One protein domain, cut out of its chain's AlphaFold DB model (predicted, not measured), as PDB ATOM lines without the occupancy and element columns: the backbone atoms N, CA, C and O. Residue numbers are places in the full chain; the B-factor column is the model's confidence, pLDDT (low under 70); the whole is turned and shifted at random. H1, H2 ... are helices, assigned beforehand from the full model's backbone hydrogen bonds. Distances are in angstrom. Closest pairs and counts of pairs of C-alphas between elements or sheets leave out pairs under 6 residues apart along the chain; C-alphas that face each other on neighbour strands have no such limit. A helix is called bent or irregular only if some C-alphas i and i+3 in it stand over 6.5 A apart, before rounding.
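What this domain is: This is residues 834 to 987, 1030 to 1046 and 1061 to 1086 of the 1090 residues of an uncharacterized protein of Hibiscus syriacus (UniProt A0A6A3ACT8). Seven helices stand side by side in a flat zigzag row, H7, H1, H2, H3, H4, H5, H6, each packed on the next; H1 to H5 run to and fro, and the long pair H4 and H5 reaches well past the others at one end. The printed part has 197 residues, with seven named helices, H1 to H7 in that order along the chain, and no named strand. The class is all helix. The whole is loose, with a radius of gyration of the C-alphas of 20.5 A, and its C-alphas span 71 by 49 by 25 A.

Where its parts are: Begin at Phe 834 and pass to C-alpha 845 at (198.373, 102.190, 174.554), where H1 starts, residues 845 to 863. H2 follows as residues 870 to 893, 34.7 A long, then H3 as residues 897 to 913. Find C-alpha 917 at (200.374, 117.978, 153.246), where H4 begins; it runs to residue 943 over 39.5 A. H5, residues 949 to 987, is the longest at 57.3 A; it has a kink of 26 degrees near residue 956 and is irregular, with C-alphas 950 and 953 7.4 A apart. After a cut comes H6, residues 1032 to 1046, and after another H7, residues 1063 to 1083, 30.2 A long, which ends with C-alpha 1083 at (189.977, 100.994, 172.310).

How they stand to each other: The seven helices form a bundle, a group of helices that touch at shallow tilts. H1 and H2 are a helical hairpin, their closest C-alphas, Tyr 856 and Lys 880, 6.0 A apart. H2 and H3 form the next hairpin, closest at the C-alphas of Gly 888 and Ala 900, 4.1 A. H4 touches H3 with residues 917 to 927 alone, closest at the C-alphas of Ile 908 and Val 920, 5.2 A, again as a hairpin. H4 and H5 are a hairpin with closest C-alphas Gly 928 and Ser 969, 4.1 A, at a shallow tilt of 15 degrees, opposite ways. H5 touches H6 with residues 963 to 973 alone, the same way at 22 degrees, a shallow tilt; the closest C-alphas are those of Tyr 966 and Ala 1032, 6.3 A. H7 touches H1, closest at the C-alphas of Ala 852 and Ala 1074, 3.9 A. H1 and H3 are apart. In H1, H2, H3 and H7 every O i to N i+4 pair is within hydrogen-bond range; in H4 22 of 23 are, in H5 33 of 35 and in H6 10 of 11.

The domain as a whole: Look for the two C-alphas farthest apart at Lys 949 and Asn 1061, 72.8 A. Residues 988 to 1029 are not printed, with 33.3 A between C-alphas 987 and 1030; residues 1047 to 1060 are not printed either, with 42.4 A between C-alphas 1046 and 1061. Of the links that are printed whole, none is long. The mean pLDDT of the printed part is 73.7, and 54 residues are under 70, among them 834 to 843 and 1030 to 1046.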
ATOM      1  N   PHE A 834     206.193  86.745 164.882       55.12
ATOM      2  CA  PHE A 834     205.803  86.346 166.238       55.12
ATOM      3  C   PHE A 834     206.246  87.321 167.338       55.12
ATOM      4  O   PHE A 834     205.513  87.488 168.310       55.12
ATOM      5  N   LYS A 835     207.340  88.071 167.123       64.69
ATOM      6  CA  LYS A 835     207.789  89.173 168.000       64.69
ATOM      7  C   LYS A 835     206.659  90.160 168.339       64.69
ATOM      8  O   LYS A 835     206.649  90.742 169.418       64.69
ATOM      9  N   TYR A 836     205.724  90.352 167.411       57.56
ATOM     10  CA  TYR A 836     204.637  91.329 167.485       57.56
ATOM     11  C   TYR A 836     203.270  90.705 167.842       57.56
ATOM     12  O   TYR A 836     202.276  91.422 167.944       57.56
ATOM     13  N   LEU A 837     203.217  89.380 168.042       55.12
ATOM     14  CA  LEU A 837     202.012  88.605 168.380       55.12
ATOM     15  C   LEU A 837     201.934  88.216 169.872       55.12
ATOM     16  O   LEU A 837     201.048  87.456 170.263       55.12
ATOM     17  N   MET A 838     202.845  88.721 170.711       47.62
ATOM     18  CA  MET A 838     202.985  88.362 172.131       47.62
ATOM     19  C   MET A 838     201.870  88.929 173.039       47.62
ATOM     20  O   MET A 838     202.088  89.778 173.902       47.62
ATOM     21  N   ASN A 839     200.655  88.399 172.888       50.78
ATOM     22  CA  ASN A 839     199.522  88.633 173.788       50.78
ATOM     23  C   ASN A 839     199.722  87.904 175.141       50.78
ATOM     24  O   ASN A 839     199.212  86.802 175.329       50.78
ATOM     25  N   THR A 840     200.441  88.501 176.102       41.00
ATOM     26  CA  THR A 840     200.466  88.022 177.515       41.00
ATOM     27  C   THR A 840     200.433  89.121 178.582       41.00
ATOM     28  O   THR A 840     200.313  88.814 179.767       41.00
ATOM     29  N   VAL A 841     200.486  90.396 178.194       44.44
ATOM     30  CA  VAL A 841     200.353  91.546 179.100       44.44
ATOM     31  C   VAL A 841     199.193  92.408 178.607       44.44
ATOM     32  O   VAL A 841     198.985  92.522 177.398       44.44
ATOM     33  N   VAL A 842     198.454  93.034 179.530       50.94
ATOM     34  CA  VAL A 842     197.576  94.167 179.201       50.94
ATOM     35  C   VAL A 842     198.487  95.333 178.827       50.94
ATOM     36  O   VAL A 842     198.913  96.104 179.683       50.94
ATOM     37  N   ALA A 843     198.891  95.365 177.560       56.19
ATOM     38  CA  ALA A 843     199.776  96.383 177.024       56.19
ATOM     39  C   ALA A 843     199.099  97.752 177.120       56.19
ATOM     40  O   ALA A 843     197.961  97.911 176.671       56.19
ATOM     41  N   ASP A 844     199.806  98.732 177.677       75.06
ATOM     42  CA  ASP A 844     199.385 100.126 177.603       75.06
ATOM     43  C   ASP A 844     199.314 100.603 176.138       75.06
ATOM     44  O   ASP A 844     199.867 100.000 175.207       75.06
ATOM     45  N   ALA A 845     198.576 101.687 175.905       79.25
ATOM     46  CA  ALA A 845     198.373 102.190 174.554       79.25
ATOM     47  C   ALA A 845     199.673 102.691 173.893       79.25
ATOM     48  O   ALA A 845     199.769 102.660 172.667       79.25
ATOM     49  N   GLU A 846     200.693 103.091 174.664       83.81
ATOM     50  CA  GLU A 846     202.006 103.446 174.115       83.81
ATOM     51  C   GLU A 846     202.748 102.208 173.585       83.81
ATOM     52  O   GLU A 846     203.297 102.259 172.483       83.81
ATOM     53  N   HIS A 847     202.713 101.073 174.284       84.12
ATOM     54  CA  HIS A 847     203.265  99.805 173.807       84.12
ATOM     55  C   HIS A 847     202.519  99.286 172.571       84.12
ATOM     56  O   HIS A 847     203.152  98.829 171.612       84.12
ATOM     57  N   ASN A 848     201.186  99.387 172.559       84.06
ATOM     58  CA  ASN A 848     200.369  99.009 171.405       84.06
ATOM     59  C   ASN A 848     200.689  99.885 170.174       84.06
ATOM     60  O   ASN A 848     200.971  99.342 169.104       84.06
ATOM     61  N   LEU A 849     200.766 101.216 170.322       86.94
ATOM     62  CA  LEU A 849     201.176 102.131 169.243       86.94
ATOM     63  C   LEU A 849     202.627 101.911 168.802       86.94
ATOM     64  O   LEU A 849     202.902 101.876 167.607       86.94
ATOM     65  N   SER A 850     203.555 101.697 169.737       86.88
ATOM     66  CA  SER A 850     204.966 101.419 169.430       86.88
ATOM     67  C   SER A 850     205.129 100.106 168.653       86.88
ATOM     68  O   SER A 850     205.914 100.029 167.705       86.88
ATOM     69  N   SER A 851     204.341  99.084 169.000       84.44
ATOM     70  CA  SER A 851     204.268  97.829 168.246       84.44
ATOM     71  C   SER A 851     203.630  98.029 166.870       84.44
ATOM     72  O   SER A 851     204.135  97.474 165.895       84.44
ATOM     73  N   ALA A 852     202.581  98.853 166.754       86.81
ATOM     74  CA  ALA A 852     201.976  99.198 165.468       86.81
ATOM     75  C   ALA A 852     202.962  99.932 164.543       86.81
ATOM     76  O   ALA A 852     203.125  99.538 163.391       86.81
ATOM     77  N   LEU A 853     203.692 100.924 165.059       89.06
ATOM     78  CA  LEU A 853     204.730 101.646 164.321       89.06
ATOM     79  C   LEU A 853     205.851 100.718 163.852       89.06
ATOM     80  O   LEU A 853     206.182 100.719 162.668       89.06
ATOM     81  N   SER A 854     206.381  99.861 164.734       88.81
ATOM     82  CA  SER A 854     207.410  98.894 164.335       88.81
ATOM     83  C   SER A 854     206.903  97.900 163.281       88.81
ATOM     84  O   SER A 854     207.689  97.464 162.446       88.81
ATOM     85  N   CYS A 855     205.607  97.580 163.261       85.88
ATOM     86  CA  CYS A 855     205.006  96.779 162.195       85.88
ATOM     87  C   CYS A 855     204.856  97.573 160.882       85.88
ATOM     88  O   CYS A 855     205.221  97.056 159.828       85.88
ATOM     89  N   TYR A 856     204.385  98.827 160.913       89.06
ATOM     90  CA  TYR A 856     204.307  99.667 159.708       89.06
ATOM     91  C   TYR A 856     205.684  99.895 159.073       89.06
ATOM     92  O   TYR A 856     205.800  99.852 157.852       89.06
ATOM     93  N   GLU A 857     206.746 100.056 159.865       88.88
ATOM     94  CA  GLU A 857     208.104 100.188 159.328       88.88
ATOM     95  C   GLU A 857     208.617  98.920 158.640       88.88
ATOM     96  O   GLU A 857     209.227  99.016 157.578       88.88
ATOM     97  N   GLU A 858     208.364  97.733 159.195       86.56
ATOM     98  CA  GLU A 858     208.723  96.476 158.525       86.56
ATOM     99  C   GLU A 858     207.850  96.216 157.280       86.56
ATOM    100  O   GLU A 858     208.328  95.630 156.306       86.56
ATOM    101  N   ALA A 859     206.603  96.705 157.256       85.88
ATOM    102  CA  ALA A 859     205.758  96.696 156.058       85.88
ATOM    103  C   ALA A 859     206.304  97.621 154.955       85.88
ATOM    104  O   ALA A 859     206.395  97.207 153.801       85.88
ATOM    105  N   ILE A 860     206.709  98.843 155.318       85.62
ATOM    106  CA  ILE A 860     207.311  99.837 154.415       85.62
ATOM    107  C   ILE A 860     208.633  99.313 153.838       85.62
ATOM    108  O   ILE A 860     208.820  99.348 152.623       85.62
ATOM    109  N   LYS A 861     209.515  98.739 154.670       85.56
ATOM    110  CA  LYS A 861     210.777  98.115 154.218       85.56
ATOM    111  C   LYS A 861     210.525  96.990 153.209       85.56
ATOM    112  O   LYS A 861     211.177  96.956 152.173       85.56
ATOM    113  N   ALA A 862     209.540  96.125 153.464       81.81
ATOM    114  CA  ALA A 862     209.164  95.034 152.558       81.81
ATOM    115  C   ALA A 862     208.477  95.494 151.249       81.81
ATOM    116  O   ALA A 862     208.328  94.688 150.331       81.81
ATOM    117  N   LEU A 863     208.048  96.759 151.153       77.19
ATOM    118  CA  LEU A 863     207.476  97.363 149.941       77.19
ATOM    119  C   LEU A 863     208.476  98.221 149.159       77.19
ATOM    120  O   LEU A 863     208.390  98.263 147.934       77.19
ATOM    121  N   GLY A 864     209.445  98.851 149.832       65.62
ATOM    122  CA  GLY A 864     210.493  99.666 149.202       65.62
ATOM    123  C   GLY A 864     211.411  98.899 148.238       65.62
ATOM    124  O   GLY A 864     212.152  99.514 147.477       65.62
ATOM    125  N   GLU A 865     211.340  97.566 148.233       62.50
ATOM    126  CA  GLU A 865     212.028  96.688 147.278       62.50
ATOM    127  C   GLU A 865     211.320  96.588 145.904       62.50
ATOM    128  O   GLU A 865     211.892  96.007 144.981       62.50
ATOM    129  N   LEU A 866     210.098  97.131 145.725       55.25
ATOM    130  CA  LEU A 866     209.338  97.051 144.462       55.25
ATOM    131  C   LEU A 866     208.903  98.424 143.899       55.25
ATOM    132  O   LEU A 866     208.226  99.186 144.591       55.25
ATOM    133  N   PRO A 867     209.119  98.696 142.593       51.31
ATOM    134  CA  PRO A 867     208.659  99.932 141.946       51.31
ATOM    135  C   PRO A 867     207.132  99.999 141.742       51.31
ATOM    136  O   PRO A 867     206.592 101.072 141.494       51.31
ATOM    137  N   SER A 868     206.418  98.873 141.846       52.91
ATOM    138  CA  SER A 868     204.952  98.804 141.728       52.91
ATOM    139  C   SER A 868     204.206  99.118 143.032       52.91
ATOM    140  O   SER A 868     202.990  99.295 143.005       52.91
ATOM    141  N   GLY A 869     204.901  99.203 144.172       58.81
ATOM    142  CA  GLY A 869     204.284  99.324 145.498       58.81
ATOM    143  C   GLY A 869     203.761 100.716 145.875       58.81
ATOM    144  O   GLY A 869     203.249 100.872 146.978       58.81
ATOM    145  N   LEU A 870     203.890 101.728 145.008       66.19
ATOM    146  CA  LEU A 870     203.783 103.150 145.375       66.19
ATOM    147  C   LEU A 870     202.475 103.536 146.098       66.19
ATOM    148  O   LEU A 870     202.521 104.263 147.087       66.19
ATOM    149  N   ALA A 871     201.322 103.024 145.657       70.38
ATOM    150  CA  ALA A 871     200.028 103.333 146.279       70.38
ATOM    151  C   ALA A 871     199.840 102.654 147.654       70.38
ATOM    152  O   ALA A 871     199.327 103.272 148.589       70.38
ATOM    153  N   ASP A 872     200.294 101.404 147.803       76.19
ATOM    154  CA  ASP A 872     200.283 100.695 149.091       76.19
ATOM    155  C   ASP A 872     201.295 101.315 150.070       76.19
ATOM    156  O   ASP A 872     201.009 101.459 151.258       76.19
ATOM    157  N   LEU A 873     202.451 101.753 149.560       82.19
ATOM    158  CA  LEU A 873     203.477 102.477 150.307       82.19
ATOM    159  C   LEU A 873     202.942 103.819 150.832       82.19
ATOM    160  O   LEU A 873     203.037 104.072 152.030       82.19
ATOM    161  N   GLN A 874     202.300 104.636 149.986       82.25
ATOM    162  CA  GLN A 874     201.623 105.866 150.420       82.25
ATOM    163  C   GLN A 874     200.545 105.584 151.479       82.25
ATOM    164  O   GLN A 874     200.464 106.297 152.477       82.25
ATOM    165  N   SER A 875     199.744 104.527 151.310       82.81
ATOM    166  CA  SER A 875     198.736 104.113 152.299       82.81
ATOM    167  C   SER A 875     199.363 103.768 153.659       82.81
ATOM    168  O   SER A 875     198.880 104.209 154.704       82.81
ATOM    169  N   LEU A 876     200.484 103.039 153.667       85.81
ATOM    170  CA  LEU A 876     201.193 102.664 154.894       85.81
ATOM    171  C   LEU A 876     201.941 103.825 155.545       85.81
ATOM    172  O   LEU A 876     201.978 103.894 156.770       85.81
ATOM    173  N   LEU A 877     202.475 104.759 154.759       86.56
ATOM    174  CA  LEU A 877     203.053 106.001 155.270       86.56
ATOM    175  C   LEU A 877     201.982 106.864 155.959       86.56
ATOM    176  O   LEU A 877     202.218 107.340 157.067       86.56
ATOM    177  N   LYS A 878     200.761 106.955 155.407       87.31
ATOM    178  CA  LYS A 878     199.623 107.607 156.093       87.31
ATOM    179  C   LYS A 878     199.229 106.883 157.382       87.31
ATOM    180  O   LYS A 878     199.051 107.539 158.406       87.31
ATOM    181  N   LYS A 879     199.178 105.542 157.386       87.62
ATOM    182  CA  LYS A 879     198.921 104.767 158.618       87.62
ATOM    183  C   LYS A 879     200.028 104.928 159.672       87.62
ATOM    184  O   LYS A 879     199.704 105.082 160.850       87.62
ATOM    185  N   LYS A 880     201.307 104.987 159.272       91.12
ATOM    186  CA  LYS A 880     202.423 105.356 160.164       91.12
ATOM    187  C   LYS A 880     202.210 106.765 160.728       91.12
ATOM    188  O   LYS A 880     202.288 106.940 161.939       91.12
ATOM    189  N   GLY A 881     201.868 107.733 159.878       88.50
ATOM    190  CA  GLY A 881     201.573 109.111 160.269       88.50
ATOM    191  C   GLY A 881     200.453 109.224 161.310       88.50
ATOM    192  O   GLY A 881     200.639 109.890 162.328       88.50
ATOM    193  N   TRP A 882     199.325 108.525 161.126       88.25
ATOM    194  CA  TRP A 882     198.231 108.505 162.111       88.25
ATOM    195  C   TRP A 882     198.664 107.864 163.437       88.25
ATOM    196  O   TRP A 882     198.389 108.421 164.498       88.25
ATOM    197  N   ALA A 883     199.390 106.742 163.408       88.56
ATOM    198  CA  ALA A 883     199.899 106.106 164.626       88.56
ATOM    199  C   ALA A 883     200.927 106.987 165.373       88.56
ATOM    200  O   ALA A 883     200.893 107.057 166.603       88.56
ATOM    201  N   CYS A 884     201.790 107.710 164.653       90.19
ATOM    202  CA  CYS A 884     202.710 108.701 165.217       90.19
ATOM    203  C   CYS A 884     201.966 109.915 165.813       90.19
ATOM    204  O   CYS A 884     202.312 110.355 166.909       90.19
ATOM    205  N   ASN A 885     200.912 110.419 165.155       88.44
ATOM    206  CA  ASN A 885     200.076 111.511 165.671       88.44
ATOM    207  C   ASN A 885     199.390 111.131 166.992       88.44
ATOM    208  O   ASN A 885     199.458 111.890 167.958       88.44
ATOM    209  N   GLU A 886     198.779 109.945 167.069       86.38
ATOM    210  CA  GLU A 886     198.146 109.477 168.308       86.38
ATOM    211  C   GLU A 886     199.173 109.210 169.417       86.38
ATOM    212  O   GLU A 886     198.939 109.569 170.570       86.38
ATOM    213  N   LEU A 887     200.359 108.688 169.087       87.06
ATOM    214  CA  LEU A 887     201.454 108.558 170.053       87.06
ATOM    215  C   LEU A 887     201.915 109.929 170.586       87.06
ATOM    216  O   LEU A 887     202.152 110.071 171.787       87.06
ATOM    217  N   GLY A 888     201.978 110.948 169.724       86.19
ATOM    218  CA  GLY A 888     202.235 112.335 170.113       86.19
ATOM    219  C   GLY A 888     201.167 112.884 171.063       86.19
ATOM    220  O   GLY A 888     201.500 113.390 172.135       86.19
ATOM    221  N   ARG A 889     199.881 112.717 170.726       81.81
ATOM    222  CA  ARG A 889     198.744 113.141 171.568       81.81
ATOM    223  C   ARG A 889     198.772 112.478 172.945       81.81
ATOM    224  O   ARG A 889     198.639 113.167 173.954       81.81
ATOM    225  N   ASN A 890     199.021 111.174 173.003       83.25
ATOM    226  CA  ASN A 890     199.083 110.427 174.259       83.25
ATOM    227  C   ASN A 890     200.246 110.890 175.146       83.25
ATOM    228  O   ASN A 890     200.081 111.075 176.351       83.25
ATOM    229  N   ARG A 891     201.404 111.187 174.549       86.00
ATOM    230  CA  ARG A 891     202.552 111.757 175.269       86.00
ATOM    231  C   ARG A 891     202.311 113.193 175.746       86.00
ATOM    232  O   ARG A 891     202.804 113.539 176.814       86.00
ATOM    233  N   LEU A 892     201.508 114.005 175.045       78.81
ATOM    234  CA  LEU A 892     201.045 115.298 175.581       78.81
ATOM    235  C   LEU A 892     200.154 115.119 176.820       78.81
ATOM    236  O   LEU A 892     200.342 115.838 177.800       78.81
ATOM    237  N   VAL A 893     199.238 114.142 176.822       79.31
ATOM    238  CA  VAL A 893     198.395 113.825 177.995       79.31
ATOM    239  C   VAL A 893     199.249 113.374 179.189       79.31
ATOM    240  O   VAL A 893     199.010 113.806 180.315       79.31
ATOM    241  N   LEU A 894     200.306 112.593 178.942       80.88
ATOM    242  CA  LEU A 894     201.311 112.202 179.945       80.88
ATOM    243  C   LEU A 894     202.307 113.331 180.313       80.88
ATOM    244  O   LEU A 894     203.195 113.121 181.137       80.88
ATOM    245  N   LYS A 895     202.160 114.528 179.727       79.50
ATOM    246  CA  LYS A 895     203.044 115.707 179.860       79.50
ATOM    247  C   LYS A 895     204.508 115.479 179.443       79.50
ATOM    248  O   LYS A 895     205.397 116.244 179.811       79.50
ATOM    249  N   GLU A 896     204.767 114.476 178.609       84.50
ATOM    250  CA  GLU A 896     206.093 114.118 178.099       84.50
ATOM    251  C   GLU A 896     206.461 114.893 176.819       84.50
ATOM    252  O   GLU A 896     206.694 114.311 175.754       84.50
ATOM    253  N   LEU A 897     206.514 116.226 176.923       81.50
ATOM    254  CA  LEU A 897     206.590 117.164 175.791       81.50
ATOM    255  C   LEU A 897     207.628 116.782 174.717       81.50
ATOM    256  O   LEU A 897     207.280 116.658 173.543       81.50
ATOM    257  N   ASN A 898     208.873 116.504 175.112       84.31
ATOM    258  CA  ASN A 898     209.962 116.187 174.178       84.31
ATOM    259  C   ASN A 898     209.707 114.882 173.395       84.31
ATOM    260  O   ASN A 898     210.030 114.785 172.213       84.31
ATOM    261  N   LYS A 899     209.111 113.867 174.037       86.75
ATOM    262  CA  LYS A 899     208.752 112.597 173.381       86.75
ATOM    263  C   LYS A 899     207.527 112.755 172.475       86.75
ATOM    264  O   LYS A 899     207.400 112.009 171.501       86.75
ATOM    265  N   ALA A 900     206.615 113.669 172.814       86.44
ATOM    266  CA  ALA A 900     205.465 114.004 171.983       86.44
ATOM    267  C   ALA A 900     205.912 114.709 170.696       86.44
ATOM    268  O   ALA A 900     205.516 114.309 169.609       86.44
ATOM    269  N   GLU A 901     206.797 115.700 170.811       86.25
ATOM    270  CA  GLU A 901     207.339 116.461 169.680       86.25
ATOM    271  C   GLU A 901     208.149 115.594 168.706       86.25
ATOM    272  O   GLU A 901     207.988 115.728 167.493       86.25
ATOM    273  N   LEU A 902     208.926 114.629 169.211       90.50
ATOM    274  CA  LEU A 902     209.550 113.597 168.374       90.50
ATOM    275  C   LEU A 902     208.500 112.779 167.601       90.50
ATOM    276  O   LEU A 902     208.601 112.656 166.385       90.50
ATOM    277  N   ALA A 903     207.443 112.299 168.269       90.75
ATOM    278  CA  ALA A 903     206.384 111.528 167.609       90.75
ATOM    279  C   ALA A 903     205.590 112.356 166.576       90.75
ATOM    280  O   ALA A 903     205.250 111.843 165.512       90.75
ATOM    281  N   PHE A 904     205.340 113.644 166.828       89.19
ATOM    282  CA  PHE A 904     204.741 114.535 165.828       89.19
ATOM    283  C   PHE A 904     205.695 114.842 164.664       89.19
ATOM    284  O   PHE A 904     205.236 114.973 163.532       89.19
ATOM    285  N   THR A 905     207.008 114.894 164.902       92.44
ATOM    286  CA  THR A 905     208.020 115.027 163.840       92.44
ATOM    287  C   THR A 905     208.040 113.783 162.946       92.44
ATOM    288  O   THR A 905     207.997 113.905 161.723       92.44
ATOM    289  N   ASP A 906     207.997 112.584 163.537       91.69
ATOM    290  CA  ASP A 906     207.856 111.323 162.798       91.69
ATOM    291  C   ASP A 906     206.542 111.269 161.996       91.69
ATOM    292  O   ASP A 906     206.527 110.773 160.867       91.69
ATOM    293  N   ALA A 907     205.451 111.823 162.542       92.19
ATOM    294  CA  ALA A 907     204.176 111.945 161.837       92.19
ATOM    295  C   ALA A 907     204.273 112.897 160.631       92.19
ATOM    296  O   ALA A 907     203.855 112.532 159.534       92.19
ATOM    297  N   ILE A 908     204.856 114.090 160.811       89.81
ATOM    298  CA  ILE A 908     205.083 115.072 159.736       89.81
ATOM    299  C   ILE A 908     205.916 114.453 158.612       89.81
ATOM    300  O   ILE A 908     205.534 114.567 157.448       89.81
ATOM    301  N   ASN A 909     207.010 113.764 158.944       92.06
ATOM    302  CA  ASN A 909     207.860 113.097 157.958       92.06
ATOM    303  C   ASN A 909     207.071 112.036 157.174       92.06
ATOM    304  O   ASN A 909     207.028 112.092 155.946       92.06
ATOM    305  N   ALA A 910     206.348 111.151 157.870       90.00
ATOM    306  CA  ALA A 910     205.538 110.113 157.233       90.00
ATOM    307  C   ALA A 910     204.430 110.683 156.322       90.00
ATOM    308  O   ALA A 910     204.181 110.138 155.246       90.00
ATOM    309  N   PHE A 911     203.789 111.798 156.691       88.38
ATOM    310  CA  PHE A 911     202.799 112.444 155.823       88.38
ATOM    311  C   PHE A 911     203.420 113.215 154.654       88.38
ATOM    312  O   PHE A 911     202.841 113.196 153.570       88.38
ATOM    313  N   LYS A 912     204.607 113.820 154.808       87.94
ATOM    314  CA  LYS A 912     205.353 114.410 153.681       87.94
ATOM    315  C   LYS A 912     205.795 113.346 152.675       87.94
ATOM    316  O   LYS A 912     205.579 113.523 151.480       87.94
ATOM    317  N   GLU A 913     206.316 112.213 153.146       87.44
ATOM    318  CA  GLU A 913     206.628 111.045 152.305       87.44
ATOM    319  C   GLU A 913     205.376 110.473 151.608       87.44
ATOM    320  O   GLU A 913     205.464 109.961 150.493       87.44
ATOM    321  N   ALA A 914     204.192 110.603 152.219       84.38
ATOM    322  CA  ALA A 914     202.911 110.214 151.626       84.38
ATOM    323  C   ALA A 914     202.235 111.293 150.749       84.38
ATOM    324  O   ALA A 914     201.089 111.089 150.328       84.38
ATOM    325  N   SER A 915     202.892 112.439 150.526       81.25
ATOM    326  CA  SER A 915     202.341 113.630 149.852       81.25
ATOM    327  C   SER A 915     201.010 114.131 150.450       81.25
ATOM    328  O   SER A 915     200.156 114.670 149.750       81.25
ATOM    329  N   ASP A 916     200.808 113.940 151.756       79.44
ATOM    330  CA  ASP A 916     199.598 114.314 152.496       79.44
ATOM    331  C   ASP A 916     199.826 115.583 153.327       79.44
ATOM    332  O   ASP A 916     199.772 115.600 154.561       79.44
ATOM    333  N   TYR A 917     200.106 116.680 152.627       81.44
ATOM    334  CA  TYR A 917     200.374 117.978 153.246       81.44
ATOM    335  C   TYR A 917     199.181 118.504 154.066       81.44
ATOM    336  O   TYR A 917     199.367 119.262 155.015       81.44
ATOM    337  N   THR A 918     197.958 118.041 153.788       78.50
ATOM    338  CA  THR A 918     196.774 118.312 154.612       78.50
ATOM    339  C   THR A 918     196.944 117.791 156.043       78.50
ATOM    340  O   THR A 918     196.723 118.541 156.994       78.50
ATOM    341  N   ASN A 919     197.384 116.541 156.229       81.88
ATOM    342  CA  ASN A 919     197.662 116.011 157.568       81.88
ATOM    343  C   ASN A 919     198.909 116.660 158.209       81.88
ATOM    344  O   ASN A 919     198.919 116.866 159.422       81.88
ATOM    345  N   VAL A 920     199.910 117.081 157.420       81.38
ATOM    346  CA  VAL A 920     201.056 117.881 157.913       81.38
ATOM    347  C   VAL A 920     200.591 119.206 158.532       81.38
ATOM    348  O   VAL A 920     200.968 119.525 159.661       81.38
ATOM    349  N   VAL A 921     199.729 119.955 157.832       76.44
ATOM    350  CA  VAL A 921     199.144 121.219 158.320       76.44
ATOM    351  C   VAL A 921     198.353 120.997 159.614       76.44
ATOM    352  O   VAL A 921     198.519 121.763 160.567       76.44
ATOM    353  N   TYR A 922     197.557 119.923 159.703       79.88
ATOM    354  CA  TYR A 922     196.840 119.581 160.938       79.88
ATOM    355  C   TYR A 922     197.777 119.262 162.114       79.88
ATOM    356  O   TYR A 922     197.507 119.714 163.227       79.88
ATOM    357  N   ILE A 923     198.893 118.554 161.904       81.44
ATOM    358  CA  ILE A 923     199.859 118.278 162.983       81.44
ATOM    359  C   ILE A 923     200.530 119.564 163.470       81.44
ATOM    360  O   ILE A 923     200.643 119.761 164.679       81.44
ATOM    361  N   TYR A 924     200.921 120.467 162.568       83.00
ATOM    362  CA  TYR A 924     201.463 121.764 162.975       83.00
ATOM    363  C   TYR A 924     200.439 122.597 163.765       83.00
ATOM    364  O   TYR A 924     200.796 123.188 164.784       83.00
ATOM    365  N   CYS A 925     199.155 122.570 163.390       78.50
ATOM    366  CA  CYS A 925     198.098 123.185 164.198       78.50
ATOM    367  C   CYS A 925     197.947 122.511 165.576       78.50
ATOM    368  O   CYS A 925     197.778 123.202 166.576       78.50
ATOM    369  N   ASN A 926     198.047 121.180 165.663       79.50
ATOM    370  CA  ASN A 926     197.971 120.438 166.929       79.50
ATOM    371  C   ASN A 926     199.161 120.739 167.861       79.50
ATOM    372  O   ASN A 926     198.960 120.934 169.061       79.50
ATOM    373  N   LEU A 927     200.380 120.840 167.320       82.56
ATOM    374  CA  LEU A 927     201.574 121.294 168.045       82.56
ATOM    375  C   LEU A 927     201.410 122.737 168.545       82.56
ATOM    376  O   LEU A 927     201.661 123.013 169.720       82.56
ATOM    377  N   GLY A 928     200.920 123.634 167.683       80.12
ATOM    378  CA  GLY A 928     200.589 125.014 168.039       80.12
ATOM    379  C   GLY A 928     199.593 125.090 169.199       80.12
ATOM    380  O   GLY A 928     199.848 125.792 170.181       80.12
ATOM    381  N   HIS A 929     198.505 124.318 169.143       76.19
ATOM    382  CA  HIS A 929     197.514 124.231 170.219       76.19
ATOM    383  C   HIS A 929     198.100 123.663 171.519       76.19
ATOM    384  O   HIS A 929     197.840 124.217 172.585       76.19
ATOM    385  N   GLY A 930     198.925 122.612 171.447       78.88
ATOM    386  CA  GLY A 930     199.581 122.019 172.617       78.88
ATOM    387  C   GLY A 930     200.506 123.000 173.344       78.88
ATOM    388  O   GLY A 930     200.393 123.166 174.557       78.88
ATOM    389  N   ARG A 931     201.361 123.716 172.600       81.44
ATOM    390  CA  ARG A 931     202.213 124.793 173.140       81.44
ATOM    391  C   ARG A 931     201.381 125.937 173.744       81.44
ATOM    392  O   ARG A 931     201.691 126.407 174.835       81.44
ATOM    393  N   ARG A 932     200.274 126.339 173.096       80.50
ATOM    394  CA  ARG A 932     199.372 127.384 173.623       80.50
ATOM    395  C   ARG A 932     198.734 126.972 174.953       80.50
ATOM    396  O   ARG A 932     198.781 127.739 175.907       80.50
ATOM    397  N   ALA A 933     198.213 125.747 175.036       80.12
ATOM    398  CA  ALA A 933     197.591 125.218 176.249       80.12
ATOM    399  C   ALA A 933     198.580 125.121 177.427       80.12
ATOM    400  O   ALA A 933     198.206 125.381 178.569       80.12
ATOM    401  N   LEU A 934     199.857 124.809 177.167       79.31
ATOM    402  CA  LEU A 934     200.910 124.855 178.188       79.31
ATOM    403  C   LEU A 934     201.178 126.288 178.665       79.31
ATOM    404  O   LEU A 934     201.247 126.526 179.871       79.31
ATOM    405  N   ALA A 935     201.261 127.254 177.747       81.06
ATOM    406  CA  ALA A 935     201.413 128.666 178.094       81.06
ATOM    407  C   ALA A 935     200.225 129.190 178.933       81.06
ATOM    408  O   ALA A 935     200.421 129.903 179.920       81.06
ATOM    409  N   GLU A 936     198.999 128.777 178.604       82.44
ATOM    410  CA  GLU A 936     197.768 129.059 179.357       82.44
ATOM    411  C   GLU A 936     197.778 128.380 180.755       82.44
ATOM    412  O   GLU A 936     197.472 129.027 181.766       82.44
ATOM    413  N   GLU A 937     198.229 127.118 180.866       82.56
ATOM    414  CA  GLU A 937     198.433 126.407 182.148       82.56
ATOM    415  C   GLU A 937     199.513 127.085 183.023       82.56
ATOM    416  O   GLU A 937     199.464 127.018 184.254       82.56
ATOM    417  N   MET A 938     200.492 127.766 182.419       79.50
ATOM    418  CA  MET A 938     201.499 128.543 183.150       79.50
ATOM    419  C   MET A 938     200.972 129.909 183.603       79.50
ATOM    420  O   MET A 938     201.127 130.252 184.777       79.50
ATOM    421  N   VAL A 939     200.295 130.665 182.731       80.38
ATOM    422  CA  VAL A 939     199.723 131.983 183.071       80.38
ATOM    423  C   VAL A 939     198.688 131.878 184.196       80.38
ATOM    424  O   VAL A 939     198.711 132.683 185.127       80.38
ATOM    425  N   THR A 940     197.832 130.854 184.178       80.69
ATOM    426  CA  THR A 940     196.854 130.614 185.257       80.69
ATOM    427  C   THR A 940     197.523 130.334 186.608       80.69
ATOM    428  O   THR A 940     197.108 130.885 187.627       80.69
ATOM    429  N   LYS A 941     198.623 129.568 186.639       78.69
ATOM    430  CA  LYS A 941     199.423 129.352 187.863       78.69
ATOM    431  C   LYS A 941     200.143 130.615 188.339       78.69
ATOM    432  O   LYS A 941     200.339 130.789 189.541       78.69
ATOM    433  N   MET A 942     200.526 131.508 187.426       77.06
ATOM    434  CA  MET A 942     201.188 132.770 187.768       77.06
ATOM    435  C   MET A 942     200.283 133.753 188.516       77.06
ATOM    436  O   MET A 942     200.803 134.578 189.265       77.06
ATOM    437  N   GLU A 943     198.958 133.659 188.367       70.81
ATOM    438  CA  GLU A 943     197.986 134.485 189.100       70.81
ATOM    439  C   GLU A 943     198.206 134.384 190.624       70.81
ATOM    440  O   GLU A 943     198.337 135.396 191.313       70.81
ATOM    441  N   GLY A 944     198.407 133.161 191.131       68.50
ATOM    442  CA  GLY A 944     198.726 132.889 192.538       68.50
ATOM    443  C   GLY A 944     200.149 133.266 192.978       68.50
ATOM    444  O   GLY A 944     200.429 133.276 194.175       68.50
ATOM    445  N   LEU A 945     201.054 133.595 192.046       67.56
ATOM    446  CA  LEU A 945     202.421 134.038 192.355       67.56
ATOM    447  C   LEU A 945     202.531 135.567 192.488       67.56
ATOM    448  O   LEU A 945     203.396 136.047 193.224       67.56
ATOM    449  N   LYS A 946     201.645 136.338 191.833       64.44
ATOM    450  CA  LYS A 946     201.623 137.820 191.872       64.44
ATOM    451  C   LYS A 946     201.477 138.386 193.294       64.44
ATOM    452  O   LYS A 946     201.957 139.481 193.578       64.44
ATOM    453  N   THR A 947     200.819 137.649 194.188       64.69
ATOM    454  CA  THR A 947     200.487 138.068 195.562       64.69
ATOM    455  C   THR A 947     201.683 138.062 196.522       64.69
ATOM    456  O   THR A 947     201.685 138.800 197.510       64.69
ATOM    457  N   HIS A 948     202.722 137.265 196.252       66.50
ATOM    458  CA  HIS A 948     203.833 137.046 197.181       66.50
ATOM    459  C   HIS A 948     205.141 137.663 196.673       66.50
ATOM    460  O   HIS A 948     205.810 137.109 195.807       66.50
ATOM    461  N   LYS A 949     205.592 138.758 197.307       68.12
ATOM    462  CA  LYS A 949     206.865 139.442 196.978       68.12
ATOM    463  C   LYS A 949     208.092 138.512 196.940       68.12
ATOM    464  O   LYS A 949     208.998 138.741 196.150       68.12
ATOM    465  N   VAL A 950     208.109 137.458 197.761       71.00
ATOM    466  CA  VAL A 950     209.182 136.442 197.796       71.00
ATOM    467  C   VAL A 950     209.215 135.595 196.515       71.00
ATOM    468  O   VAL A 950     210.284 135.178 196.079       71.00
ATOM    469  N   LEU A 951     208.065 135.380 195.872       73.88
ATOM    470  CA  LEU A 951     207.925 134.571 194.660       73.88
ATOM    471  C   LEU A 951     208.121 135.381 193.369       73.88
ATOM    472  O   LEU A 951     208.006 134.819 192.285       73.88
ATOM    473  N   HIS A 952     208.477 136.670 193.445       77.69
ATOM    474  CA  HIS A 952     208.659 137.533 192.270       77.69
ATOM    475  C   HIS A 952     209.706 136.998 191.268       77.69
ATOM    476  O   HIS A 952     209.570 137.197 190.061       77.69
ATOM    477  N   ILE A 953     210.738 136.287 191.742       80.44
ATOM    478  CA  ILE A 953     211.728 135.630 190.869       80.44
ATOM    479  C   ILE A 953     211.080 134.469 190.100       80.44
ATOM    480  O   ILE A 953     211.190 134.420 188.877       80.44
ATOM    481  N   ALA A 954     210.336 133.600 190.793       78.62
ATOM    482  CA  ALA A 954     209.610 132.485 190.181       78.62
ATOM    483  C   ALA A 954     208.492 132.968 189.237       78.62
ATOM    484  O   ALA A 954     208.312 132.404 188.163       78.62
ATOM    485  N   TYR A 955     207.794 134.054 189.587       80.81
ATOM    486  CA  TYR A 955     206.828 134.728 188.715       80.81
ATOM    487  C   TYR A 955     207.488 135.245 187.430       80.81
ATOM    488  O   TYR A 955     206.962 135.014 186.345       80.81
ATOM    489  N   LYS A 956     208.660 135.896 187.525       81.50
ATOM    490  CA  LYS A 956     209.399 136.352 186.338       81.50
ATOM    491  C   LYS A 956     209.879 135.175 185.483       81.50
ATOM    492  O   LYS A 956     209.770 135.244 184.266       81.50
ATOM    493  N   GLN A 957     210.375 134.100 186.094       84.00
ATOM    494  CA  GLN A 957     210.778 132.892 185.364       84.00
ATOM    495  C   GLN A 957     209.584 132.263 184.632       84.00
ATOM    496  O   GLN A 957     209.663 132.049 183.427       84.00
ATOM    497  N   ALA A 958     208.457 132.064 185.321       78.62
ATOM    498  CA  ALA A 958     207.235 131.538 184.719       78.62
ATOM    499  C   ALA A 958     206.685 132.441 183.598       78.62
ATOM    500  O   ALA A 958     206.209 131.918 182.595       78.62
ATOM    501  N   LEU A 959     206.803 133.772 183.724       79.38
ATOM    502  CA  LEU A 959     206.427 134.723 182.673       79.38
ATOM    503  C   LEU A 959     207.266 134.540 181.405       79.38
ATOM    504  O   LEU A 959     206.699 134.443 180.321       79.38
ATOM    505  N   GLU A 960     208.595 134.491 181.519       81.75
ATOM    506  CA  GLU A 960     209.456 134.337 180.339       81.75
ATOM    507  C   GLU A 960     209.320 132.934 179.713       81.75
ATOM    508  O   GLU A 960     209.320 132.823 178.489       81.75
ATOM    509  N   THR A 961     209.091 131.875 180.502       81.31
ATOM    510  CA  THR A 961     208.743 130.553 179.946       81.31
ATOM    511  C   THR A 961     207.379 130.571 179.248       81.31
ATOM    512  O   THR A 961     207.273 130.077 178.133       81.31
ATOM    513  N   ALA A 962     206.348 131.204 179.816       78.75
ATOM    514  CA  ALA A 962     205.050 131.321 179.146       78.75
ATOM    515  C   ALA A 962     205.147 132.104 177.822       78.75
ATOM    516  O   ALA A 962     204.544 131.700 176.829       78.75
ATOM    517  N   LYS A 963     205.952 133.180 177.761       80.06
ATOM    518  CA  LYS A 963     206.266 133.872 176.494       80.06
ATOM    519  C   LYS A 963     206.940 132.943 175.485       80.06
ATOM    520  O   LYS A 963     206.613 133.019 174.305       80.06
ATOM    521  N   LEU A 964     207.867 132.087 175.919       82.81
ATOM    522  CA  LEU A 964     208.553 131.135 175.044       82.81
ATOM    523  C   LEU A 964     207.567 130.117 174.453       82.81
ATOM    524  O   LEU A 964     207.538 129.944 173.240       82.81
ATOM    525  N   GLU A 965     206.692 129.531 175.275       81.62
ATOM    526  CA  GLU A 965     205.661 128.585 174.821       81.62
ATOM    527  C   GLU A 965     204.654 129.235 173.842       81.62
ATOM    528  O   GLU A 965     204.314 128.638 172.818       81.62
ATOM    529  N   TYR A 966     204.232 130.490 174.065       82.12
ATOM    530  CA  TYR A 966     203.426 131.239 173.078       82.12
ATOM    531  C   TYR A 966     204.192 131.527 171.775       82.12
ATOM    532  O   TYR A 966     203.599 131.520 170.695       82.12
ATOM    533  N   SER A 967     205.502 131.766 171.860       80.06
ATOM    534  CA  SER A 967     206.358 132.042 170.696       80.06
ATOM    535  C   SER A 967     206.577 130.777 169.852       80.06
ATOM    536  O   SER A 967     206.504 130.819 168.627       80.06
ATOM    537  N   GLU A 968     206.750 129.627 170.506       82.00
ATOM    538  CA  GLU A 968     206.766 128.301 169.880       82.00
ATOM    539  C   GLU A 968     205.413 127.937 169.254       82.00
ATOM    540  O   GLU A 968     205.363 127.405 168.145       82.00
ATOM    541  N   SER A 969     204.307 128.278 169.923       80.25
ATOM    542  CA  SER A 969     202.954 128.135 169.375       80.25
ATOM    543  C   SER A 969     202.805 128.898 168.049       80.25
ATOM    544  O   SER A 969     202.412 128.303 167.042       80.25
ATOM    545  N   LEU A 970     203.224 130.173 168.005       78.50
ATOM    546  CA  LEU A 970     203.283 130.964 166.767       78.50
ATOM    547  C   LEU A 970     204.166 130.323 165.691       78.50
ATOM    548  O   LEU A 970     203.751 130.259 164.535       78.50
ATOM    549  N   ARG A 971     205.358 129.825 166.048       85.12
ATOM    550  CA  ARG A 971     206.275 129.180 165.093       85.12
ATOM    551  C   ARG A 971     205.617 127.987 164.394       85.12
ATOM    552  O   ARG A 971     205.778 127.829 163.184       85.12
ATOM    553  N   PHE A 972     204.837 127.182 165.116       83.06
ATOM    554  CA  PHE A 972     204.099 126.063 164.522       83.06
ATOM    555  C   PHE A 972     202.916 126.508 163.644       83.06
ATOM    556  O   PHE A 972     202.744 125.948 162.561       83.06
ATOM    557  N   TYR A 973     202.152 127.545 164.010       77.06
ATOM    558  CA  TYR A 973     201.128 128.093 163.099       77.06
ATOM    559  C   TYR A 973     201.747 128.742 161.846       77.06
ATOM    560  O   TYR A 973     201.195 128.628 160.752       77.06
ATOM    561  N   GLY A 974     202.924 129.363 161.976       74.31
ATOM    562  CA  GLY A 974     203.723 129.848 160.849       74.31
ATOM    563  C   GLY A 974     204.126 128.718 159.899       74.31
ATOM    564  O   GLY A 974     203.923 128.841 158.692       74.31
ATOM    565  N   ALA A 975     204.594 127.587 160.439       80.75
ATOM    566  CA  ALA A 975     204.902 126.388 159.657       80.75
ATOM    567  C   ALA A 975     203.661 125.836 158.925       80.75
ATOM    568  O   ALA A 975     203.719 125.588 157.720       80.75
ATOM    569  N   ALA A 976     202.513 125.733 159.609       78.06
ATOM    570  CA  ALA A 976     201.241 125.340 158.994       78.06
ATOM    571  C   ALA A 976     200.860 126.260 157.814       78.06
ATOM    572  O   ALA A 976     200.482 125.783 156.744       78.06
ATOM    573  N   LYS A 977     201.022 127.578 157.984       77.06
ATOM    574  CA  LYS A 977     200.765 128.594 156.951       77.06
ATOM    575  C   LYS A 977     201.721 128.471 155.757       77.06
ATOM    576  O   LYS A 977     201.276 128.611 154.622       77.06
ATOM    577  N   SER A 978     203.010 128.192 155.980       76.88
ATOM    578  CA  SER A 978     203.981 128.019 154.888       76.88
ATOM    579  C   SER A 978     203.744 126.749 154.068       76.88
ATOM    580  O   SER A 978     203.805 126.816 152.843       76.88
ATOM    581  N   GLU A 979     203.408 125.619 154.703       80.25
ATOM    582  CA  GLU A 979     203.048 124.393 153.970       80.25
ATOM    583  C   GLU A 979     201.765 124.619 153.155       80.25
ATOM    584  O   GLU A 979     201.716 124.277 151.978       80.25
ATOM    585  N   MET A 980     200.749 125.272 153.738       73.75
ATOM    586  CA  MET A 980     199.504 125.598 153.033       73.75
ATOM    587  C   MET A 980     199.739 126.510 151.817       73.75
ATOM    588  O   MET A 980     199.179 126.265 150.748       73.75
ATOM    589  N   ASN A 981     200.591 127.533 151.945       71.81
ATOM    590  CA  ASN A 981     200.958 128.399 150.822       71.81
ATOM    591  C   ASN A 981     201.682 127.626 149.706       71.81
ATOM    592  O   ASN A 981     201.413 127.885 148.537       71.81
ATOM    593  N   ALA A 982     202.541 126.657 150.045       75.25
ATOM    594  CA  ALA A 982     203.220 125.822 149.056       75.25
ATOM    595  C   ALA A 982     202.230 124.954 148.253       75.25
ATOM    596  O   ALA A 982     202.303 124.945 147.027       75.25
ATOM    597  N   ILE A 983     201.250 124.319 148.916       71.44
ATOM    598  CA  ILE A 983     200.166 123.567 148.241       71.44
ATOM    599  C   ILE A 983     199.396 124.481 147.272       71.44
ATOM    600  O   ILE A 983     199.059 124.083 146.159       71.44
ATOM    601  N   VAL A 984     199.101 125.714 147.698       66.56
ATOM    602  CA  VAL A 984     198.379 126.701 146.883       66.56
ATOM    603  C   VAL A 984     199.203 127.119 145.663       66.56
ATOM    604  O   VAL A 984     198.670 127.152 144.558       66.56
ATOM    605  N   GLU A 985     200.491 127.414 145.822       60.28
ATOM    606  CA  GLU A 985     201.343 127.866 144.713       60.28
ATOM    607  C   GLU A 985     201.666 126.742 143.718       60.28
ATOM    608  O   GLU A 985     201.673 126.989 142.511       60.28
ATOM    609  N   GLU A 986     201.796 125.496 144.181       57.16
ATOM    610  CA  GLU A 986     201.874 124.318 143.307       57.16
ATOM    611  C   GLU A 986     200.576 124.141 142.490       57.16
ATOM    612  O   GLU A 986     200.631 123.947 141.273       57.16
ATOM    613  N   ALA A 987     199.405 124.322 143.117       49.31
ATOM    614  CA  ALA A 987     198.091 124.167 142.480       49.31
ATOM    615  C   ALA A 987     197.693 125.278 141.482       49.31
ATOM    616  O   ALA A 987     196.780 125.062 140.683       49.31
ATOM    617  N   ILE A1030     205.779 141.441 170.895       41.03
ATOM    618  CA  ILE A1030     204.474 140.848 170.585       41.03
ATOM    619  C   ILE A1030     203.919 140.256 171.880       41.03
ATOM    620  O   ILE A1030     204.454 139.290 172.425       41.03
ATOM    621  N   THR A1031     202.864 140.870 172.414       42.66
ATOM    622  CA  THR A1031     202.233 140.381 173.643       42.66
ATOM    623  C   THR A1031     201.564 139.032 173.381       42.66
ATOM    624  O   THR A1031     201.075 138.795 172.278       42.66
ATOM    625  N   ALA A1032     201.471 138.170 174.397       37.41
ATOM    626  CA  ALA A1032     200.794 136.874 174.270       37.41
ATOM    627  C   ALA A1032     199.374 137.003 173.683       37.41
ATOM    628  O   ALA A1032     198.980 136.216 172.832       37.41
ATOM    629  N   ASN A1033     198.635 138.050 174.058       41.28
ATOM    630  CA  ASN A1033     197.292 138.313 173.540       41.28
ATOM    631  C   ASN A1033     197.291 138.644 172.037       41.28
ATOM    632  O   ASN A1033     196.359 138.270 171.334       41.28
ATOM    633  N   GLU A1034     198.332 139.315 171.540       44.34
ATOM    634  CA  GLU A1034     198.495 139.617 170.112       44.34
ATOM    635  C   GLU A1034     198.861 138.351 169.324       44.34
ATOM    636  O   GLU A1034     198.262 138.079 168.286       44.34
ATOM    637  N   ALA A1035     199.747 137.518 169.879       42.16
ATOM    638  CA  ALA A1035     200.086 136.202 169.338       42.16
ATOM    639  C   ALA A1035     198.856 135.275 169.228       42.16
ATOM    640  O   ALA A1035     198.620 134.662 168.188       42.16
ATOM    641  N   ILE A1036     198.033 135.207 170.282       41.91
ATOM    642  CA  ILE A1036     196.777 134.439 170.293       41.91
ATOM    643  C   ILE A1036     195.800 134.983 169.237       41.91
ATOM    644  O   ILE A1036     195.176 134.204 168.519       41.91
ATOM    645  N   ARG A1037     195.684 136.312 169.116       49.78
ATOM    646  CA  ARG A1037     194.784 136.984 168.165       49.78
ATOM    647  C   ARG A1037     195.165 136.712 166.708       49.78
ATOM    648  O   ARG A1037     194.281 136.455 165.894       49.78
ATOM    649  N   GLU A1038     196.457 136.726 166.384       47.91
ATOM    650  CA  GLU A1038     196.947 136.366 165.048       47.91
ATOM    651  C   GLU A1038     196.745 134.869 164.755       47.91
ATOM    652  O   GLU A1038     196.241 134.515 163.690       47.91
ATOM    653  N   ALA A1039     197.040 133.989 165.719       41.22
ATOM    654  CA  ALA A1039     196.839 132.546 165.578       41.22
ATOM    655  C   ALA A1039     195.369 132.154 165.325       41.22
ATOM    656  O   ALA A1039     195.099 131.316 164.463       41.22
ATOM    657  N   LEU A1040     194.417 132.769 166.038       43.06
ATOM    658  CA  LEU A1040     192.982 132.524 165.836       43.06
ATOM    659  C   LEU A1040     192.514 133.019 164.459       43.06
ATOM    660  O   LEU A1040     191.883 132.260 163.726       43.06
ATOM    661  N   SER A1041     192.905 134.233 164.061       47.25
ATOM    662  CA  SER A1041     192.552 134.791 162.747       47.25
ATOM    663  C   SER A1041     193.122 133.965 161.579       47.25
ATOM    664  O   SER A1041     192.474 133.817 160.541       47.25
ATOM    665  N   LEU A1042     194.308 133.367 161.752       44.59
ATOM    666  CA  LEU A1042     194.865 132.411 160.793       44.59
ATOM    667  C   LEU A1042     194.059 131.107 160.744       44.59
ATOM    668  O   LEU A1042     193.746 130.635 159.650       44.59
ATOM    669  N   TYR A1043     193.686 130.544 161.896       41.03
ATOM    670  CA  TYR A1043     192.897 129.311 161.976       41.03
ATOM    671  C   TYR A1043     191.513 129.452 161.317       41.03
ATOM    672  O   TYR A1043     191.106 128.587 160.541       41.03
ATOM    673  N   GLU A1044     190.829 130.576 161.535       43.88
ATOM    674  CA  GLU A1044     189.538 130.894 160.903       43.88
ATOM    675  C   GLU A1044     189.629 130.931 159.366       43.88
ATOM    676  O   GLU A1044     188.700 130.508 158.676       43.88
ATOM    677  N   SER A1045     190.771 131.355 158.809       42.44
ATOM    678  CA  SER A1045     190.996 131.394 157.355       42.44
ATOM    679  C   SER A1045     191.230 130.019 156.701       42.44
ATOM    680  O   SER A1045     191.126 129.895 155.480       42.44
ATOM    681  N   LEU A1046     191.525 128.975 157.489       40.56
ATOM    682  CA  LEU A1046     191.927 127.645 157.004       40.56
ATOM    683  C   LEU A1046     190.760 126.670 156.762       40.56
ATOM    684  O   LEU A1046     190.939 125.667 156.070       40.56
ATOM    685  N   ASN A1061     203.909  90.159 144.092       40.59
ATOM    686  CA  ASN A1061     203.912  88.848 144.761       40.59
ATOM    687  C   ASN A1061     204.817  88.802 146.020       40.59
ATOM    688  O   ASN A1061     205.547  89.749 146.300       40.59
ATOM    689  N   GLY A1062     204.795  87.694 146.774       46.34
ATOM    690  CA  GLY A1062     205.808  87.348 147.794       46.34
ATOM    691  C   GLY A1062     205.997  88.348 148.949       46.34
ATOM    692  O   GLY A1062     205.349  88.235 149.992       46.34
ATOM    693  N   THR A1063     206.894  89.326 148.786       51.94
ATOM    694  CA  THR A1063     207.132  90.412 149.758       51.94
ATOM    695  C   THR A1063     205.853  91.192 150.065       51.94
ATOM    696  O   THR A1063     205.616  91.545 151.220       51.94
ATOM    697  N   HIS A1064     204.956  91.334 149.081       57.03
ATOM    698  CA  HIS A1064     203.634  91.949 149.248       57.03
ATOM    699  C   HIS A1064     202.770  91.248 150.311       57.03
ATOM    700  O   HIS A1064     202.066  91.910 151.072       57.03
ATOM    701  N   HIS A1065     202.866  89.917 150.440       56.75
ATOM    702  CA  HIS A1065     202.183  89.178 151.511       56.75
ATOM    703  C   HIS A1065     202.788  89.469 152.889       56.75
ATOM    704  O   HIS A1065     202.040  89.626 153.853       56.75
ATOM    705  N   ARG A1066     204.116  89.604 152.993       60.97
ATOM    706  CA  ARG A1066     204.786  89.985 154.248       60.97
ATOM    707  C   ARG A1066     204.437  91.421 154.656       60.97
ATOM    708  O   ARG A1066     204.129  91.659 155.820       60.97
ATOM    709  N   ALA A1067     204.401  92.352 153.701       66.31
ATOM    710  CA  ALA A1067     203.960  93.723 153.941       66.31
ATOM    711  C   ALA A1067     202.497  93.778 154.419       66.31
ATOM    712  O   ALA A1067     202.212  94.414 155.432       66.31
ATOM    713  N   LYS A1068     201.582  93.035 153.775       70.19
ATOM    714  CA  LYS A1068     200.180  92.875 154.218       70.19
ATOM    715  C   LYS A1068     200.055  92.280 155.624       70.19
ATOM    716  O   LYS A1068     199.246  92.762 156.412       70.19
ATOM    717  N   GLN A1069     200.846  91.256 155.951       70.31
ATOM    718  CA  GLN A1069     200.868  90.641 157.285       70.31
ATOM    719  C   GLN A1069     201.272  91.653 158.363       70.31
ATOM    720  O   GLN A1069     200.566  91.802 159.361       70.31
ATOM    721  N   TYR A1070     202.363  92.390 158.143       73.88
ATOM    722  CA  TYR A1070     202.789  93.450 159.054       73.88
ATOM    723  C   TYR A1070     201.764  94.594 159.133       73.88
ATOM    724  O   TYR A1070     201.447  95.036 160.232       73.88
ATOM    725  N   ALA A1071     201.171  95.016 158.014       73.38
ATOM    726  CA  ALA A1071     200.141  96.055 157.975       73.38
ATOM    727  C   ALA A1071     198.871  95.685 158.764       73.38
ATOM    728  O   ALA A1071     198.373  96.496 159.542       73.38
ATOM    729  N   SER A1072     198.372  94.454 158.605       72.75
ATOM    730  CA  SER A1072     197.200  93.944 159.333       72.75
ATOM    731  C   SER A1072     197.465  93.818 160.838       72.75
ATOM    732  O   SER A1072     196.604  94.124 161.663       72.75
ATOM    733  N   MET A1073     198.678  93.413 161.214       70.94
ATOM    734  CA  MET A1073     199.094  93.329 162.614       70.94
ATOM    735  C   MET A1073     199.302  94.711 163.248       70.94
ATOM    736  O   MET A1073     198.941  94.916 164.407       70.94
ATOM    737  N   ALA A1074     199.819  95.672 162.479       76.19
ATOM    738  CA  ALA A1074     199.907  97.066 162.888       76.19
ATOM    739  C   ALA A1074     198.516  97.665 163.136       76.19
ATOM    740  O   ALA A1074     198.291  98.286 164.167       76.19
ATOM    741  N   GLU A1075     197.570  97.402 162.234       76.50
ATOM    742  CA  GLU A1075     196.180  97.854 162.323       76.50
ATOM    743  C   GLU A1075     195.455  97.270 163.545       76.50
ATOM    744  O   GLU A1075     194.834  98.021 164.292       76.50
ATOM    745  N   ARG A1076     195.632  95.974 163.845       76.06
ATOM    746  CA  ARG A1076     195.148  95.365 165.101       76.06
ATOM    747  C   ARG A1076     195.724  96.040 166.352       76.06
ATOM    748  O   ARG A1076     194.994  96.265 167.312       76.06
ATOM    749  N   ASN A1077     197.020  96.352 166.364       72.31
ATOM    750  CA  ASN A1077     197.661  96.988 167.519       72.31
ATOM    751  C   ASN A1077     197.304  98.484 167.643       72.31
ATOM    752  O   ASN A1077     197.179  98.987 168.755       72.31
ATOM    753  N   TRP A1078     197.054  99.181 166.532       78.19
ATOM    754  CA  TRP A1078     196.523 100.547 166.523       78.19
ATOM    755  C   TRP A1078     195.070 100.600 167.026       78.19
ATOM    756  O   TRP A1078     194.758 101.440 167.865       78.19
ATOM    757  N   LEU A1079     194.214  99.652 166.617       77.38
ATOM    758  CA  LEU A1079     192.846  99.526 167.137       77.38
ATOM    759  C   LEU A1079     192.836  99.274 168.652       77.38
ATOM    760  O   LEU A1079     192.244 100.068 169.373       77.38
ATOM    761  N   LYS A1080     193.611  98.299 169.158       76.88
ATOM    762  CA  LYS A1080     193.791  98.076 170.612       76.88
ATOM    763  C   LYS A1080     194.195  99.344 171.379       76.88
ATOM    764  O   LYS A1080     193.820  99.512 172.536       76.88
ATOM    765  N   ALA A1081     195.010 100.208 170.767       76.94
ATOM    766  CA  ALA A1081     195.416 101.466 171.381       76.94
ATOM    767  C   ALA A1081     194.294 102.512 171.388       76.94
ATOM    768  O   ALA A1081     194.210 103.280 172.340       76.94
ATOM    769  N   ILE A1082     193.435 102.542 170.365       74.81
ATOM    770  CA  ILE A1082     192.247 103.407 170.322       74.81
ATOM    771  C   ILE A1082     191.173 102.910 171.293       74.81
ATOM    772  O   ILE A1082     190.609 103.728 172.013       74.81
ATOM    773  N   ASP A1083     190.946 101.598 171.384       72.88
ATOM    774  CA  ASP A1083     189.977 100.994 172.310       72.88
ATOM    775  C   ASP A1083     190.283 101.359 173.776       72.88
ATOM    776  O   ASP A1083     189.370 101.573 174.572       72.88
ATOM    777  N   PHE A1084     191.566 101.523 174.126       67.69
ATOM    778  CA  PHE A1084     192.014 102.004 175.440       67.69
ATOM    779  C   PHE A1084     191.574 103.452 175.755       67.69
ATOM    780  O   PHE A1084     191.384 103.789 176.923       67.69
ATOM    781  N   TYR A1085     191.388 104.293 174.730       56.75
ATOM    782  CA  TYR A1085     190.872 105.667 174.840       56.75
ATOM    783  C   TYR A1085     189.396 105.797 174.438       56.75
ATOM    784  O   TYR A1085     188.859 106.907 174.421       56.75
ATOM    785  N   GLY A1086     188.728 104.685 174.118       48.50
ATOM    786  CA  GLY A1086     187.285 104.663 173.919       48.50
ATOM    787  C   GLY A1086     186.557 105.105 175.195       48.50
ATOM    788  O   GLY A1086     187.052 104.867 176.301       48.50
TER     789      GLY A1086